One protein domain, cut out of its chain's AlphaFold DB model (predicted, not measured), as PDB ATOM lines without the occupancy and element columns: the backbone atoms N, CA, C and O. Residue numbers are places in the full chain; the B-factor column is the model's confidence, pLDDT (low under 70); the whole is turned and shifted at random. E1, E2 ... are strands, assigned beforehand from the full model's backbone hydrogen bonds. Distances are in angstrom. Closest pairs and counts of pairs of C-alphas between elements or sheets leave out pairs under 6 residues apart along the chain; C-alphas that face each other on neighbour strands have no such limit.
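AT A GLANCE: This is residues 13 to 68 of the 70 residues of an uncharacterized protein of Arachnia propionica (UniProt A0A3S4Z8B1). A long, bent hairpin of two strands, E2 and E3, makes the length of this elongated domain, and the shorter E1 is added beside residues 38 to 42 of E2 to make a twisted sheet of three strands. Before E1, residues 13 to 29 form a long loop that folds back on itself, its first two residues paired with the first two of E1. The printed part has 56 residues, with no named helix and three named strands, E1, E2 and E3 along the chain; the sheet has the order E1, E2, E3, antiparallel throughout, and the class is all strand. The whole is loose, with a radius of gyration of the C-alphas of 12.9 A and spans of 41 by 22 by 14 A.

IN THESE COORDINATES: The printed part begins at Thr 13, whose C-alpha is at (87.514, 155.803, 120.353), and residues 13 to 29 hold no named element. E1 is residues 30 to 35, 15.2 A from first to last C-alpha, beginning with C-alpha 30 at (86.578, 151.080, 122.979). E2 is residues 38 to 48, 26.3 A long, and it bends by 52 degrees at residue 45. E3 is residues 57 to 67, 29.4 A long, ending with C-alpha 67 at (96.562, 156.111, 135.149), and it bends by 55 degrees at residue 63.

HOW THE PARTS SIT: The three strands form a meander, each strand the antiparallel neighbour of the one before. Residues 13 to 14 pair antiparallel with residues 30 to 31 of E1. E1 and E2 are a hairpin with a tight link of 2 residues, their directions at 132 degrees. Among the C-alphas of E1 and E2 that face each other are those of His 31 and Asp 41, 4.6 A apart; N 32 and O 40, at 2.8 A, are within hydrogen-bond range, as are N 40 and O 32, at 2.9 A. E2, the inner strand, also forms a hairpin with E3, their directions at 164 degrees. The C-alphas of Arg 46 and Pro 58, which face each other, are 4.2 A apart; N 43 and O 61, at 2.9 A, and N 61 and O 43, at 2.8 A, are within hydrogen-bond range. E1 and E3 are the edge strands. The sheet's C-alphas lie up to 6.4 A off the best plane through them.

THE WHOLE: The two C-alphas farthest apart are those of Glu 53 and Ser 68, at 40.6 A, while those of Thr 13 and Ser 68, the first and last printed, are 17.2 A apart. The printed part has no cut. The link from E2 to E3, of 8 residues, is short, and neither link between strands is long. The mean pLDDT of the printed part is 90.2, and no printed residue is under 70.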
ATOM      1  N   THR A  13      86.868 156.164 121.621       89.69
ATOM      2  CA  THR A  13      87.514 155.803 120.353       89.69
ATOM      3  C   THR A  13      87.580 154.286 120.213       89.69
ATOM      4  O   THR A  13      88.036 153.597 121.120       89.69
ATOM      5  N   LYS A  14      87.171 153.737 119.064       91.25
ATOM      6  CA  LYS A  14      87.364 152.309 118.760       91.25
ATOM      7  C   LYS A  14      88.855 152.010 118.559       91.25
ATOM      8  O   LYS A  14      89.495 152.609 117.694       91.25
ATOM      9  N   LEU A  15      89.399 151.052 119.309       91.69
ATOM     10  CA  LEU A  15      90.800 150.642 119.198       91.69
ATOM     11  C   LEU A  15      91.009 149.635 118.062       91.69
ATOM     12  O   LEU A  15      90.237 148.692 117.879       91.69
ATOM     13  N   ARG A  16      92.096 149.811 117.305       92.81
ATOM     14  CA  ARG A  16      92.531 148.878 116.251       92.81
ATOM     15  C   ARG A  16      93.501 147.840 116.824       92.81
ATOM     16  O   ARG A  16      94.177 148.100 117.814       92.81
ATOM     17  N   GLY A  17      93.572 146.659 116.207       91.44
ATOM     18  CA  GLY A  17      94.509 145.598 116.614       91.44
ATOM     19  C   GLY A  17      94.129 144.849 117.901       91.44
ATOM     20  O   GLY A  17      94.936 144.096 118.436       91.44
ATOM     21  N   MET A  18      92.898 145.016 118.392       93.62
ATOM     22  CA  MET A  18      92.422 144.402 119.639       93.62
ATOM     23  C   MET A  18      91.744 143.037 119.443       93.62
ATOM     24  O   MET A  18      91.009 142.583 120.317       93.62
ATOM     25  N   ALA A  19      92.017 142.347 118.330       91.12
ATOM     26  CA  ALA A  19      91.415 141.048 118.000       91.12
ATOM     27  C   ALA A  19      91.649 139.976 119.081       91.12
ATOM     28  O   ALA A  19      90.794 139.127 119.299       91.12
ATOM     29  N   LYS A  20      92.753 140.065 119.835       93.50
ATOM     30  CA  LYS A  20      93.041 139.189 120.986       93.50
ATOM     31  C   LYS A  20      92.010 139.263 122.125       93.50
ATOM     32  O   LYS A  20      92.005 138.398 122.992       93.50
ATOM     33  N   TYR A  21      91.174 140.302 122.150       92.06
ATOM     34  CA  TYR A  21      90.093 140.477 123.124       92.06
ATOM     35  C   TYR A  21      88.705 140.218 122.525       92.06
ATOM     36  O   TYR A  21      87.706 140.410 123.222       92.06
ATOM     37  N   ALA A  22      88.627 139.806 121.255       91.19
ATOM     38  CA  ALA A  22      87.365 139.476 120.610       91.19
ATOM     39  C   ALA A  22      86.663 138.343 121.370       91.19
ATOM     40  O   ALA A  22      87.289 137.371 121.795       91.19
ATOM     41  N   ARG A  23      85.357 138.503 121.569       91.94
ATOM     42  CA  ARG A  23      84.504 137.526 122.239       91.94
ATOM     43  C   ARG A  23      83.114 137.598 121.625       91.94
ATOM     44  O   ARG A  23      82.600 138.694 121.427       91.94
ATOM     45  N   ASP A  24      82.513 136.449 121.355       91.31
ATOM     46  CA  ASP A  24      81.219 136.380 120.673       91.31
ATOM     47  C   ASP A  24      80.130 137.155 121.421       91.31
ATOM     48  O   ASP A  24      79.991 137.045 122.642       91.31
ATOM     49  N   GLY A  25      79.383 137.973 120.677       91.12
ATOM     50  CA  GLY A  25      78.339 138.856 121.207       91.12
ATOM     51  C   GLY A  25      78.845 140.155 121.848       91.12
ATOM     52  O   GLY A  25      78.043 141.045 122.130       91.12
ATOM     53  N   TRP A  26      80.156 140.305 122.062       93.94
ATOM     54  CA  TRP A  26      80.747 141.525 122.614       93.94
ATOM     55  C   TRP A  26      81.137 142.504 121.512       93.94
ATOM     56  O   TRP A  26      81.500 142.123 120.401       93.94
ATOM     57  N   SER A  27      81.096 143.790 121.845       93.06
ATOM     58  CA  SER A  27      81.565 144.852 120.965       93.06
ATOM     59  C   SER A  27      83.069 144.755 120.671       93.06
ATOM     60  O   SER A  27      83.839 144.083 121.370       93.06
ATOM     61  N   ASP A  28      83.522 145.553 119.700       94.31
ATOM     62  CA  ASP A  28      84.927 145.954 119.621       94.31
ATOM     63  C   ASP A  28      85.406 146.582 120.939       94.31
ATOM     64  O   ASP A  28      84.604 146.991 121.784       94.31
ATOM     65  N   VAL A  29      86.723 146.695 121.103       94.38
ATOM     66  CA  VAL A  29      87.298 147.416 122.239       94.38
ATOM     67  C   VAL A  29      87.223 148.917 121.992       94.38
ATOM     68  O   VAL A  29      87.710 149.419 120.975       94.38
ATOM     69  N   TYR A  30      86.652 149.629 122.955       92.75
ATOM     70  CA  TYR A  30      86.578 151.080 122.979       92.75
ATOM     71  C   TYR A  30      87.477 151.628 124.076       92.75
ATOM     72  O   TYR A  30      87.550 151.084 125.175       92.75
ATOM     73  N   HIS A  31      88.139 152.725 123.753       91.94
ATOM     74  CA  HIS A  31      88.925 153.545 124.649       91.94
ATOM     75  C   HIS A  31      88.063 154.697 125.138       91.94
ATOM     76  O   HIS A  31      87.590 155.462 124.303       91.94
ATOM     77  N   TYR A  32      87.846 154.827 126.442       89.25
ATOM     78  CA  TYR A  32      87.124 155.942 127.050       89.25
ATOM     79  C   TYR A  32      88.063 156.783 127.910       89.25
ATOM     80  O   TYR A  32      88.722 156.269 128.818       89.25
ATOM     81  N   GLU A  33      88.090 158.083 127.635       88.69
ATOM     82  CA  GLU A  33      88.819 159.061 128.439       88.69
ATOM     83  C   GLU A  33      87.906 159.556 129.562       88.69
ATOM     84  O   GLU A  33      87.021 160.387 129.357       88.69
ATOM     85  N   ALA A  34      88.095 159.010 130.766       85.38
ATOM     86  CA  ALA A  34      87.314 159.405 131.936       85.38
ATOM     87  C   ALA A  34      87.811 160.733 132.525       85.38
ATOM     88  O   ALA A  34      87.024 161.517 133.053       85.38
ATOM     89  N   SER A  35      89.119 160.979 132.434       85.56
ATOM     90  CA  SER A  35      89.765 162.258 132.728       85.56
ATOM     91  C   SER A  35      91.100 162.347 131.984       85.56
ATOM     92  O   SER A  35      91.554 161.360 131.406       85.56
ATOM     93  N   SER A  36      91.785 163.490 132.067       84.56
ATOM     94  CA  SER A  36      93.136 163.663 131.506       84.56
ATOM     95  C   SER A  36      94.168 162.655 132.034       84.56
ATOM     96  O   SER A  36      95.205 162.449 131.407       84.56
ATOM     97  N   MET A  37      93.894 162.028 133.182       88.19
ATOM     98  CA  MET A  37      94.777 161.050 133.817       88.19
ATOM     99  C   MET A  37      94.229 159.625 133.779       88.19
ATOM    100  O   MET A  37      94.979 158.701 134.071       88.19
ATOM    101  N   VAL A  38      92.946 159.427 133.456       90.50
ATOM    102  CA  VAL A  38      92.272 158.129 133.578       90.50
ATOM    103  C   VAL A  38      91.703 157.702 132.238       90.50
ATOM    104  O   VAL A  38      90.806 158.344 131.688       90.50
ATOM    105  N   ARG A  39      92.176 156.553 131.761       90.69
ATOM    106  CA  ARG A  39      91.696 155.918 130.534       90.69
ATOM    107  C   ARG A  39      91.222 154.501 130.809       90.69
ATOM    108  O   ARG A  39      91.862 153.769 131.572       90.69
ATOM    109  N   ILE A  40      90.124 154.119 130.166       92.50
ATOM    110  CA  ILE A  40      89.477 152.819 130.337       92.50
ATOM    111  C   ILE A  40      89.298 152.172 128.966       92.50
ATOM    112  O   ILE A  40      88.585 152.707 128.122       92.50
ATOM    113  N   ASP A  41      89.890 150.997 128.770       93.88
ATOM    114  CA  ASP A  41      89.614 150.151 127.609       93.88
ATOM    115  C   ASP A  41      88.539 149.131 127.995       93.88
ATOM    116  O   ASP A  41      88.700 148.390 128.973       93.88
ATOM    117  N   TYR A  42      87.439 149.079 127.251       93.81
ATOM    118  CA  TYR A  42      86.283 148.253 127.597       93.81
ATOM    119  C   TYR A  42      85.548 147.711 126.366       93.81
ATOM    120  O   TYR A  42      85.738 148.166 125.239       93.81
ATOM    121  N   GLN A  43      84.691 146.720 126.606       94.44
ATOM    122  CA  GLN A  43      83.708 146.181 125.664       94.44
ATOM    123  C   GLN A  43      82.323 146.235 126.303       94.44
ATOM    124  O   GLN A  43      82.207 146.209 127.527       94.44
ATOM    125  N   PHE A  44      81.272 146.237 125.496       92.50
ATOM    126  CA  PHE A  44      79.898 146.112 125.969       92.50
ATOM    127  C   PHE A  44      79.178 144.945 125.295       92.50
ATOM    128  O   PHE A  44      79.550 144.505 124.206       92.50
ATOM    129  N   HIS A  45      78.143 144.441 125.960       93.19
ATOM    130  CA  HIS A  45      77.268 143.389 125.458       93.19
ATOM    131  C   HIS A  45      75.830 143.711 125.859       93.19
ATOM    132  O   HIS A  45      75.541 143.887 127.039       93.19
ATOM    133  N   ARG A  46      74.914 143.767 124.887       89.88
ATOM    134  CA  ARG A  46      73.538 144.244 125.110       89.88
ATOM    135  C   ARG A  46      72.660 143.272 125.903       89.88
ATOM    136  O   ARG A  46      71.870 143.708 126.727       89.88
ATOM    137  N   ASN A  47      72.815 141.971 125.661       90.12
ATOM    138  CA  ASN A  47      71.971 140.917 126.240       90.12
ATOM    139  C   ASN A  47      72.822 139.852 126.945       90.12
ATOM    140  O   ASN A  47      72.771 138.680 126.585       90.12
ATOM    141  N   HIS A  48      73.708 140.255 127.855       90.38
ATOM    142  CA  HIS A  48      74.573 139.287 128.525       90.38
ATOM    143  C   HIS A  48      73.798 138.579 129.632       90.38
ATOM    144  O   HIS A  48      73.104 139.221 130.419       90.38
ATOM    145  N   GLN A  49      73.934 137.260 129.696       89.12
ATOM    146  CA  GLN A  49      73.308 136.427 130.712       89.12
ATOM    147  C   GLN A  49      74.410 135.722 131.502       89.12
ATOM    148  O   GLN A  49      75.198 134.964 130.943       89.12
ATOM    149  N   THR A  50      74.504 136.025 132.798       81.69
ATOM    150  CA  THR A  50      75.539 135.467 133.684       81.69
ATOM    151  C   THR A  50      75.160 134.100 134.241       81.69
ATOM    152  O   THR A  50      76.039 133.302 134.546       81.69
ATOM    153  N   THR A  51      73.860 133.849 134.395       81.06
ATOM    154  CA  THR A  51      73.267 132.609 134.906       81.06
ATOM    155  C   THR A  51      71.906 132.399 134.245       81.06
ATOM    156  O   THR A  51      71.250 133.372 133.864       81.06
ATOM    157  N   GLU A  52      71.463 131.147 134.120       79.38
ATOM    158  CA  GLU A  52      70.184 130.801 133.473       79.38
ATOM    159  C   GLU A  52      68.971 131.442 134.170       79.38
ATOM    160  O   GLU A  52      67.998 131.816 133.522       79.38
ATOM    161  N   GLU A  53      69.063 131.662 135.480       83.50
ATOM    162  CA  GLU A  53      67.993 132.212 136.323       83.50
ATOM    163  C   GLU A  53      67.775 133.722 136.151       83.50
ATOM    164  O   GLU A  53      66.758 134.261 136.593       83.50
ATOM    165  N   ARG A  54      68.725 134.441 135.537       81.12
ATOM    166  CA  ARG A  54      68.655 135.900 135.405       81.12
ATOM    167  C   ARG A  54      68.325 136.304 133.978       81.12
ATOM    168  O   ARG A  54      68.944 135.825 133.034       81.12
ATOM    169  N   ALA A  55      67.398 137.249 133.828       87.38
ATOM    170  CA  ALA A  55      67.094 137.841 132.530       87.38
ATOM    171  C   ALA A  55      68.354 138.489 131.911       87.38
ATOM    172  O   ALA A  55      69.102 139.157 132.638       87.38
ATOM    173  N   PRO A  56      68.584 138.329 130.592       91.06
ATOM    174  CA  PRO A  56      69.681 138.991 129.898       91.06
ATOM    175  C   PRO A  56      69.646 140.503 130.113       91.06
ATOM    176  O   PRO A  56      68.589 141.129 130.025       91.06
ATOM    177  N   CYS A  57      70.805 141.099 130.380       87.75
ATOM    178  CA  CYS A  57      70.912 142.529 130.631       87.75
ATOM    179  C   CYS A  57      72.153 143.136 129.963       87.75
ATOM    180  O   CYS A  57      73.103 142.418 129.624       87.75
ATOM    181  N   PRO A  58      72.159 144.460 129.744       89.44
ATOM    182  CA  PRO A  58      73.307 145.123 129.163       89.44
ATOM    183  C   PRO A  58      74.439 145.242 130.181       89.44
ATOM    184  O   PRO A  58      74.233 145.671 131.317       89.44
ATOM    185  N   VAL A  59      75.648 144.875 129.765       90.38
ATOM    186  CA  VAL A  59      76.836 144.870 130.624       90.38
ATOM    187  C   VAL A  59      78.047 145.453 129.914       90.38
ATOM    188  O   VAL A  59      78.147 145.445 128.686       90.38
ATOM    189  N   VAL A  60      79.010 145.874 130.727       91.75
ATOM    190  CA  VAL A  60      80.327 146.332 130.296       91.75
ATOM    191  C   VAL A  60      81.394 145.421 130.892       91.75
ATOM    192  O   VAL A  60      81.334 145.056 132.064       91.75
ATOM    193  N   ARG A  61      82.399 145.081 130.088       91.75
ATOM    194  CA  ARG A  61      83.613 144.382 130.508       91.75
ATOM    195  C   ARG A  61      84.790 145.333 130.392       91.75
ATOM    196  O   ARG A  61      85.140 145.754 129.293       91.75
ATOM    197  N   ILE A  62      85.426 145.621 131.520       93.69
ATOM    198  CA  ILE A  62      86.653 146.417 131.570       93.69
ATOM    199  C   ILE A  62      87.838 145.500 131.264       93.69
ATOM    200  O   ILE A  62      87.990 144.447 131.880       93.69
ATOM    201  N   LEU A  63      88.666 145.894 130.300       94.50
ATOM    202  CA  LEU A  63      89.884 145.174 129.923       94.50
ATOM    203  C   LEU A  63      91.115 145.780 130.584       94.50
ATOM    204  O   LEU A  63      92.008 145.056 131.019       94.50
ATOM    205  N   ARG A  64      91.165 147.113 130.640       94.31
ATOM    206  CA  ARG A  64      92.287 147.854 131.204       94.31
ATOM    207  C   ARG A  64      91.810 149.167 131.799       94.31
ATOM    208  O   ARG A  64      90.989 149.860 131.207       94.31
ATOM    209  N   ILE A  65      92.398 149.524 132.933       93.19
ATOM    210  CA  ILE A  65      92.364 150.877 133.481       93.19
ATOM    211  C   ILE A  65      93.811 151.357 133.530       93.19
ATOM    212  O   ILE A  65      94.696 150.622 133.972       93.19
ATOM    213  N   SER A  66      94.069 152.558 133.024       91.94
ATOM    214  CA  SER A  66      95.401 153.159 133.050       91.94
ATOM    215  C   SER A  66      95.359 154.562 133.633       91.94
ATOM    216  O   SER A  66      94.440 155.333 133.350       91.94
ATOM    217  N   PHE A  67      96.371 154.848 134.453       91.00
ATOM    218  CA  PHE A  67      96.562 156.111 135.149       91.00
ATOM    219  C   PHE A  67      97.847 156.758 134.633       91.00
ATOM    220  O   PHE A  67      98.935 156.454 135.114       91.00
ATOM    221  N   SER A  68      97.740 157.586 133.601       79.00
ATOM    222  CA  SER A  68      98.883 158.316 133.043       79.00
ATOM    223  C   SER A  68      98.424 159.686 132.569       79.00
ATOM    224  O   SER A  68      97.387 159.784 131.912       79.00
TER     225      SER A  68